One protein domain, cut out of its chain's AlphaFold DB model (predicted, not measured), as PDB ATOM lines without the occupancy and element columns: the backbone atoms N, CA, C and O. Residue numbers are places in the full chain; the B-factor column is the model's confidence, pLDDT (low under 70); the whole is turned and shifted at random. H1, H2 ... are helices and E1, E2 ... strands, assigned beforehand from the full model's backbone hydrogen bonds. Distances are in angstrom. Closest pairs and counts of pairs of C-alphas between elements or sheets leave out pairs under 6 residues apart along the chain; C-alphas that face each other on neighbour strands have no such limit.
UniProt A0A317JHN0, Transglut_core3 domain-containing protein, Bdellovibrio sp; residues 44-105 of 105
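This is residues 44 to 105 of the 105 residues of the protein "Transglut_core3 domain-containing protein" of Bdellovibrio sp (UniProt A0A317JHN0). A narrow, strongly twisted sheet of three strands, E2, E1 and E3, has the longer helix, H1, laid along one face of it over E2 and E1, making two layers in a rod-shaped whole. The E1 to E2 hairpin has its link, residues 69 to 76, at one end of the rod, the tight link from H1 to E1 lies toward the other end, and the four-residue H2 only grazes the sheet. The printed part has 62 residues with two named helices and three named strands, along the chain H1, E1, E2, H2, E3; the sheet's order is E2, E1, E3, antiparallel throughout, and the class is mixed, helices and strands. It is only just compact, close to loose, with a radius of gyration of the C-alphas of 12.3 A, and spans 40 by 20 by 17 A.

H1, residues 44 to 56, is on the sheet formed by E1, residues 61 to 68, E2, residues 77 to 84, and E3, residues 99 to 104. Its height over the sheet is 8.7 A. It lies over E2, with 9 of its C-alphas, and only just over E1, with 3. It runs along the strands, at 14 degrees to E2 on the local plane. Its closest C-alphas to E2 are those of Ser 47 and Trp 81, 5.4 A apart; to E1, those of Phe 51 and Ala 61, 6.2 A. E1, the inner strand, and E2 form an antiparallel hairpin with directions at 157 degrees; N 64 and O 81 are 2.8 A apart, within hydrogen-bond range. Residues 83 to 84 of E2 also pair antiparallel with residues 87 to 88. H2, residues 93 to 96, only grazes the sheet; the C-alphas of Cys 96 and Thr 68 are its closest to E1, at 6.5 A. H1 and H2 are apart. E3, an edge strand, is antiparallel to E1 at 155 degrees, with N 103 and O 65 at 2.8 A. E2, H2 and E3 make a split strand-helix-strand unit, two strands running the same way with E1 between them, and its crossover is right-handed. In H1 every O i to N i+4 pair is within hydrogen-bond range; H2 is too short for such a pair.

H1 begins at C-alpha 44 (34.434, -36.857, -28.398) and is 18.1 A long from first to last C-alpha. E1 is 21.9 A long, E2 23.2 A, H2 5.9 A and E3 13.7 A. E3 ends at C-alpha 104 (40.082, -25.639, -30.581).

The C-alphas farthest apart are those of Gly 58 and Ser 72, 40.8 A. The printed part has no cut, and no link is long. The mean pLDDT of the printed part is 76.3, and residues 68 to 77 and 91 to 102 are under 70.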
ATOM      1  N   PHE A  44      34.865 -37.856 -27.408       84.31
ATOM      2  CA  PHE A  44      34.434 -36.857 -28.398       84.31
ATOM      3  C   PHE A  44      32.915 -36.705 -28.487       84.31
ATOM      4  O   PHE A  44      32.440 -35.575 -28.370       84.31
ATOM      5  N   PRO A  45      32.117 -37.785 -28.607       85.88
ATOM      6  CA  PRO A  45      30.664 -37.649 -28.621       85.88
ATOM      7  C   PRO A  45      30.121 -36.973 -27.355       85.88
ATOM      8  O   PRO A  45      29.226 -36.138 -27.444       85.88
ATOM      9  N   ARG A  46      30.694 -37.278 -26.180       85.69
ATOM     10  CA  ARG A  46      30.295 -36.654 -24.906       85.69
ATOM     11  C   ARG A  46      30.577 -35.153 -24.894       85.69
ATOM     12  O   ARG A  46      29.684 -34.377 -24.564       85.69
ATOM     13  N   SER A  47      31.778 -34.744 -25.298       88.81
ATOM     14  CA  SER A  47      32.155 -33.328 -25.363       88.81
ATOM     15  C   SER A  47      31.365 -32.570 -26.432       88.81
ATOM     16  O   SER A  47      30.939 -31.448 -26.184       88.81
ATOM     17  N   ALA A  48      31.055 -33.201 -27.567       90.12
ATOM     18  CA  ALA A  48      30.210 -32.609 -28.602       90.12
ATOM     19  C   ALA A  48      28.766 -32.368 -28.130       90.12
ATOM     20  O   ALA A  48      28.209 -31.297 -28.379       90.12
ATOM     21  N   ILE A  49      28.165 -33.332 -27.422       91.25
ATOM     22  CA  ILE A  49      26.819 -33.181 -26.848       91.25
ATOM     23  C   ILE A  49      26.803 -32.051 -25.815       91.25
ATOM     24  O   ILE A  49      25.912 -31.202 -25.853       91.25
ATOM     25  N   LEU A  50      27.797 -32.014 -24.923       89.69
ATOM     26  CA  LEU A  50      27.893 -30.981 -23.895       89.69
ATOM     27  C   LEU A  50      28.080 -29.586 -24.502       89.69
ATOM     28  O   LEU A  50      27.340 -28.667 -24.156       89.69
ATOM     29  N   PHE A  51      29.009 -29.440 -25.447       93.75
ATOM     30  CA  PHE A  51      29.217 -28.199 -26.190       93.75
ATOM     31  C   PHE A  51      27.927 -27.724 -26.858       93.75
ATOM     32  O   PHE A  51      27.549 -26.564 -26.710       93.75
ATOM     33  N   LEU A  52      27.210 -28.619 -27.546       92.62
ATOM     34  CA  LEU A  52      25.956 -28.254 -28.195       92.62
ATOM     35  C   LEU A  52      24.909 -27.794 -27.169       92.62
ATOM     36  O   LEU A  52      24.198 -26.825 -27.424       92.62
ATOM     37  N   GLY A  53      24.836 -28.450 -26.008       92.75
ATOM     38  CA  GLY A  53      23.972 -28.039 -24.900       92.75
ATOM     39  C   GLY A  53      24.282 -26.625 -24.403       92.75
ATOM     40  O   GLY A  53      23.379 -25.795 -24.325       92.75
ATOM     41  N   LEU A  54      25.557 -26.325 -24.153       90.56
ATOM     42  CA  LEU A  54      26.015 -25.016 -23.673       90.56
ATOM     43  C   LEU A  54      25.774 -23.911 -24.702       90.56
ATOM     44  O   LEU A  54      25.199 -22.872 -24.379       90.56
ATOM     45  N   ARG A  55      26.116 -24.165 -25.970       90.81
ATOM     46  CA  ARG A  55      25.883 -23.210 -27.062       90.81
ATOM     47  C   ARG A  55      24.398 -22.907 -27.249       90.81
ATOM     48  O   ARG A  55      24.048 -21.763 -27.520       90.81
ATOM     49  N   ARG A  56      23.516 -23.895 -27.058       92.56
ATOM     50  CA  ARG A  56      22.056 -23.688 -27.100       92.56
ATOM     51  C   ARG A  56      21.527 -22.845 -25.940       92.56
ATOM     52  O   ARG A  56      20.476 -22.237 -26.099       92.56
ATOM     53  N   GLN A  57      22.241 -22.786 -24.819       93.88
ATOM     54  CA  GLN A  57      21.922 -21.915 -23.680       93.88
ATOM     55  C   GLN A  57      22.570 -20.524 -23.789       93.88
ATOM     56  O   GLN A  57      22.439 -19.717 -22.876       93.88
ATOM     57  N   GLY A  58      23.270 -20.226 -24.891       93.25
ATOM     58  CA  GLY A  58      23.979 -18.958 -25.073       93.25
ATOM     59  C   GLY A  58      25.326 -18.882 -24.349       93.25
ATOM     60  O   GLY A  58      25.952 -17.826 -24.349       93.25
ATOM     61  N   ILE A  59      25.801 -19.989 -23.773       92.88
ATOM     62  CA  ILE A  59      27.092 -20.043 -23.086       92.88
ATOM     63  C   ILE A  59      28.204 -20.157 -24.135       92.88
ATOM     64  O   ILE A  59      28.165 -21.005 -25.035       92.88
ATOM     65  N   ALA A  60      29.203 -19.281 -24.035       91.94
ATOM     66  CA  ALA A  60      30.414 -19.370 -24.839       91.94
ATOM     67  C   ALA A  60      31.249 -20.565 -24.358       91.94
ATOM     68  O   ALA A  60      31.798 -20.551 -23.263       91.94
ATOM     69  N   ALA A  61      31.301 -21.611 -25.178       92.12
ATOM     70  CA  ALA A  61      32.054 -22.827 -24.915       92.12
ATOM     71  C   ALA A  61      32.877 -23.193 -26.153       92.12
ATOM     72  O   ALA A  61      32.448 -22.896 -27.271       92.12
ATOM     73  N   GLU A  62      34.007 -23.862 -25.949       91.38
ATOM     74  CA  GLU A  62      34.906 -24.371 -26.990       91.38
ATOM     75  C   GLU A  62      35.085 -25.878 -26.811       91.38
ATOM     76  O   GLU A  62      35.197 -26.358 -25.681       91.38
ATOM     77  N   ILE A  63      35.139 -26.642 -27.903       89.44
ATOM     78  CA  ILE A  63      35.611 -28.031 -27.826       89.44
ATOM     79  C   ILE A  63      37.115 -28.026 -28.031       89.44
ATOM     80  O   ILE A  63      37.618 -27.547 -29.048       89.44
ATOM     81  N   VAL A  64      37.830 -28.650 -27.107       88.19
ATOM     82  CA  VAL A  64      39.267 -28.853 -27.220       88.19
ATOM     83  C   VAL A  64      39.551 -30.303 -27.568       88.19
ATOM     84  O   VAL A  64      39.023 -31.227 -26.953       88.19
ATOM     85  N   LEU A  65      40.388 -30.497 -28.581       84.94
ATOM     86  CA  LEU A  65      40.923 -31.779 -29.022       84.94
ATOM     87  C   LEU A  65      42.426 -31.760 -28.801       84.94
ATOM     88  O   LEU A  65      43.126 -30.954 -29.413       84.94
ATOM     89  N   ALA A  66      42.937 -32.666 -27.979       82.06
ATOM     90  CA  ALA A  66      44.366 -32.757 -27.746       82.06
ATOM     91  C   ALA A  66      44.917 -34.146 -28.042       82.06
ATOM     92  O   ALA A  66      44.258 -35.171 -27.848       82.06
ATOM     93  N   HIS A  67      46.152 -34.159 -28.533       75.50
ATOM     94  CA  HIS A  67      46.910 -35.371 -28.810       75.50
ATOM     95  C   HIS A  67      47.810 -35.697 -27.622       75.50
ATOM     96  O   HIS A  67      48.663 -34.882 -27.253       75.50
ATOM     97  N   THR A  68      47.625 -36.872 -27.027       67.69
ATOM     98  CA  THR A  68      48.423 -37.336 -25.892       67.69
ATOM     99  C   THR A  68      49.527 -38.262 -26.382       67.69
ATOM    100  O   THR A  68      49.302 -39.199 -27.161       67.69
ATOM    101  N   LYS A  69      50.758 -38.013 -25.921       61.19
ATOM    102  CA  LYS A  69      51.832 -39.003 -26.039       61.19
ATOM    103  C   LYS A  69      51.680 -39.972 -24.875       61.19
ATOM    104  O   LYS A  69      52.075 -39.666 -23.755       61.19
ATOM    105  N   SER A  70      51.104 -41.143 -25.133       57.53
ATOM    106  CA  SER A  70      51.210 -42.240 -24.176       57.53
ATOM    107  C   SER A  70      52.631 -42.801 -24.227       57.53
ATOM    108  O   SER A  70      53.091 -43.230 -25.284       57.53
ATOM    109  N   PHE A  71      53.324 -42.793 -23.088       52.38
ATOM    110  CA  PHE A  71      54.667 -43.364 -22.953       52.38
ATOM    111  C   PHE A  71      54.672 -44.897 -22.986       52.38
ATOM    112  O   PHE A  71      55.727 -45.488 -23.191       52.38
ATOM    113  N   SER A  72      53.524 -45.555 -22.786       52.69
ATOM    114  CA  SER A  72      53.500 -47.000 -22.533       52.69
ATOM    115  C   SER A  72      53.023 -47.864 -23.692       52.69
ATOM    116  O   SER A  72      53.258 -49.061 -23.645       52.69
ATOM    117  N   ASN A  73      52.392 -47.323 -24.738       48.47
ATOM    118  CA  ASN A  73      51.989 -48.099 -25.915       48.47
ATOM    119  C   ASN A  73      51.736 -47.156 -27.097       48.47
ATOM    120  O   ASN A  73      51.029 -46.166 -26.936       48.47
ATOM    121  N   PHE A  74      52.241 -47.503 -28.286       51.38
ATOM    122  CA  PHE A  74      52.192 -46.784 -29.578       51.38
ATOM    123  C   PHE A  74      50.794 -46.396 -30.122       51.38
ATOM    124  O   PHE A  74      50.628 -46.131 -31.312       51.38
ATOM    125  N   ARG A  75      49.749 -46.359 -29.296       54.91
ATOM    126  CA  ARG A  75      48.435 -45.868 -29.703       54.91
ATOM    127  C   ARG A  75      48.409 -44.359 -29.524       54.91
ATOM    128  O   ARG A  75      48.412 -43.870 -28.400       54.91
ATOM    129  N   HIS A  76      48.354 -43.639 -30.642       57.53
ATOM    130  CA  HIS A  76      47.952 -42.237 -30.655       57.53
ATOM    131  C   HIS A  76      46.621 -42.112 -29.915       57.53
ATOM    132  O   HIS A  76      45.589 -42.591 -30.391       57.53
ATOM    133  N   GLN A  77      46.662 -41.527 -28.724       68.25
ATOM    134  CA  GLN A  77      45.472 -41.260 -27.946       68.25
ATOM    135  C   GLN A  77      45.096 -39.805 -28.197       68.25
ATOM    136  O   GLN A  77      45.900 -38.883 -28.087       68.25
ATOM    137  N   PHE A  78      43.865 -39.617 -28.641       76.19
ATOM    138  CA  PHE A  78      43.254 -38.306 -28.718       76.19
ATOM    139  C   PHE A  78      42.334 -38.185 -27.510       76.19
ATOM    140  O   PHE A  78      41.665 -39.151 -27.142       76.19
ATOM    141  N   HIS A  79      42.305 -37.019 -26.885       82.69
ATOM    142  CA  HIS A  79      41.369 -36.700 -25.819       82.69
ATOM    143  C   HIS A  79      40.599 -35.440 -26.197       82.69
ATOM    144  O   HIS A  79      41.091 -34.610 -26.962       82.69
ATOM    145  N   SER A  80      39.373 -35.316 -25.697       85.38
ATOM    146  CA  SER A  80      38.530 -34.166 -25.993       85.38
ATOM    147  C   SER A  80      37.728 -33.729 -24.784       85.38
ATOM    148  O   SER A  80      37.015 -34.552 -24.203       85.38
ATOM    149  N   TRP A  81      37.742 -32.437 -24.497       89.56
ATOM    150  CA  TRP A  81      36.966 -31.804 -23.433       89.56
ATOM    151  C   TRP A  81      36.300 -30.532 -23.955       89.56
ATOM    152  O   TRP A  81      36.477 -30.152 -25.114       89.56
ATOM    153  N   VAL A  82      35.484 -29.914 -23.115       90.31
ATOM    154  CA  VAL A  82      34.859 -28.617 -23.352       90.31
ATOM    155  C   VAL A  82      35.465 -27.610 -22.387       90.31
ATOM    156  O   VAL A  82      35.628 -27.921 -21.205       90.31
ATOM    157  N   GLU A  83      35.777 -26.423 -22.890       92.12
ATOM    158  CA  GLU A  83      36.183 -25.266 -22.095       92.12
ATOM    159  C   GLU A  83      35.081 -24.208 -22.101       92.12
ATOM    160  O   GLU A  83      34.446 -23.969 -23.128       92.12
ATOM    161  N   VAL A  84      34.873 -23.559 -20.960       90.56
ATOM    162  CA  VAL A  84      34.076 -22.333 -20.826       90.56
ATOM    163  C   VAL A  84      35.010 -21.287 -20.244       90.56
ATOM    164  O   VAL A  84      35.589 -21.514 -19.187       90.56
ATOM    165  N   GLU A  85      35.229 -20.189 -20.969       89.25
ATOM    166  CA  GLU A  85      36.182 -19.135 -20.567       89.25
ATOM    167  C   GLU A  85      37.600 -19.677 -20.273       89.25
ATOM    168  O   GLU A  85      38.306 -19.207 -19.386       89.25
ATOM    169  N   GLY A  86      38.018 -20.705 -21.022       84.62
ATOM    170  CA  GLY A  86      39.311 -21.375 -20.846       84.62
ATOM    171  C   GLY A  86      39.367 -22.378 -19.688       84.62
ATOM    172  O   GLY A  86      40.416 -22.983 -19.468       84.62
ATOM    173  N   VAL A  87      38.265 -22.593 -18.962       85.31
ATOM    174  CA  VAL A  87      38.182 -23.561 -17.859       85.31
ATOM    175  C   VAL A  87      37.582 -24.880 -18.355       85.31
ATOM    176  O   VAL A  87      36.461 -24.874 -18.872       85.31
ATOM    177  N   PRO A  88      38.275 -26.026 -18.207       85.44
ATOM    178  CA  PRO A  88      37.743 -27.326 -18.604       85.44
ATOM    179  C   PRO A  88      36.610 -27.769 -17.668       85.44
ATOM    180  O   PRO A  88      36.755 -27.726 -16.449       85.44
ATOM    181  N   ILE A  89      35.494 -28.245 -18.228       86.56
ATOM    182  CA  ILE A  89      34.289 -28.593 -17.441       86.56
ATOM    183  C   ILE A  89      33.904 -30.081 -17.462       86.56
ATOM    184  O   ILE A  89      33.035 -30.494 -16.699       86.56
ATOM    185  N   ASN A  90      34.492 -30.908 -18.336       80.44
ATOM    186  CA  ASN A  90      34.093 -32.322 -18.480       80.44
ATOM    187  C   ASN A  90      35.237 -33.303 -18.792       80.44
ATOM    188  O   ASN A  90      34.998 -34.402 -19.300       80.44
ATOM    189  N   GLY A  91      36.468 -32.919 -18.486       66.06
ATOM    190  CA  GLY A  91      37.641 -33.766 -18.642       66.06
ATOM    191  C   GLY A  91      38.877 -32.963 -18.298       66.06
ATOM    192  O   GLY A  91      39.208 -32.019 -19.008       66.06
ATOM    193  N   GLU A  92      39.532 -33.292 -17.186       58.97
ATOM    194  CA  GLU A  92      40.810 -32.669 -16.877       58.97
ATOM    195  C   GLU A  92      41.906 -33.218 -17.801       58.97
ATOM    196  O   GLU A  92      42.040 -34.445 -17.939       58.97
ATOM    197  N   PRO A  93      42.760 -32.338 -18.355       55.06
ATOM    198  CA  PRO A  93      43.910 -32.743 -19.157       55.06
ATOM    199  C   PRO A  93      44.871 -33.666 -18.380       55.06
ATOM    200  O   PRO A  93      45.533 -34.525 -18.963       55.06
ATOM    201  N   LEU A  94      44.910 -33.560 -17.049       50.28
ATOM    202  CA  LEU A  94      45.863 -34.267 -16.188       50.28
ATOM    203  C   LEU A  94      45.674 -35.790 -16.150       50.28
ATOM    204  O   LEU A  94      46.625 -36.513 -15.863       50.28
ATOM    205  N   SER A  95      44.492 -36.300 -16.507       49.56
ATOM    206  CA  SER A  95      44.238 -37.748 -16.545       49.56
ATOM    207  C   SER A  95      44.893 -38.466 -17.736       49.56
ATOM    208  O   SER A  95      45.002 -39.692 -17.719       49.56
ATOM    209  N   CYS A  96      45.339 -37.733 -18.766       47.84
ATOM    210  CA  CYS A  96      45.734 -38.322 -20.052       47.84
ATOM    211  C   CYS A  96      47.216 -38.124 -20.447       47.84
ATOM    212  O   CYS A  96      47.609 -38.515 -21.548       47.84
ATOM    213  N   GLY A  97      48.067 -37.602 -19.560       50.56
ATOM    214  CA  GLY A  97      49.506 -37.428 -19.812       50.56
ATOM    215  C   GLY A  97      49.865 -36.167 -20.613       50.56
ATOM    216  O   GLY A  97      49.033 -35.299 -20.851       50.56
ATOM    217  N   LEU A  98      51.139 -36.039 -21.007       56.81
ATOM    218  CA  LEU A  98      51.671 -34.859 -21.705       56.81
ATOM    219  C   LEU A  98      51.096 -34.717 -23.132       56.81
ATOM    220  O   LEU A  98      51.217 -35.623 -23.970       56.81
ATOM    221  N   PHE A  99      50.519 -33.549 -23.431       58.28
ATOM    222  CA  PHE A  99      49.944 -33.216 -24.740       58.28
ATOM    223  C   PHE A  99      50.987 -32.616 -25.687       58.28
ATOM    224  O   PHE A  99      51.829 -31.830 -25.267       58.28
ATOM    225  N   ASN A 100      50.929 -32.967 -26.976       57.41
ATOM    226  CA  ASN A 100      51.863 -32.454 -27.999       57.41
ATOM    227  C   ASN A 100      51.192 -31.606 -29.084       57.41
ATOM    228  O   ASN A 100      51.854 -31.135 -30.003       57.41
ATOM    229  N   GLY A 101      49.883 -31.404 -28.981       63.03
ATOM    230  CA  GLY A 101      49.119 -30.575 -29.899       63.03
ATOM    231  C   GLY A 101      47.703 -30.398 -29.380       63.03
ATOM    232  O   GLY A 101      47.112 -31.354 -28.872       63.03
ATOM    233  N   VAL A 102      47.189 -29.175 -29.493       64.69
ATOM    234  CA  VAL A 102      45.854 -28.779 -29.041       64.69
ATOM    235  C   VAL A 102      45.160 -28.061 -30.192       64.69
ATOM    236  O   VAL A 102      45.704 -27.113 -30.753       64.69
ATOM    237  N   ALA A 103      43.968 -28.525 -30.548       71.94
ATOM    238  CA  ALA A 103      43.075 -27.883 -31.501       71.94
ATOM    239  C   ALA A 103      41.802 -27.430 -30.777       71.94
ATOM    240  O   ALA A 103      41.297 -28.145 -29.912       71.94
ATOM    241  N   ARG A 104      41.293 -26.252 -31.146       74.88
ATOM    242  CA  ARG A 104      40.082 -25.639 -30.581       74.88
ATOM    243  C   ARG A 104      39.024 -25.502 -31.673       74.88
ATOM    244  O   ARG A 104      39.370 -25.195 -32.817       74.88
ATOM    245  N   ILE A 105      37.772 -25.778 -31.320       71.69
ATOM    246  CA  ILE A 105      36.601 -25.797 -32.209       71.69
ATOM    247  C   ILE A 105      35.478 -24.953 -31.624       71.69
ATOM    248  O   ILE A 105      35.164 -25.158 -30.429       71.69
TER     249      ILE A 105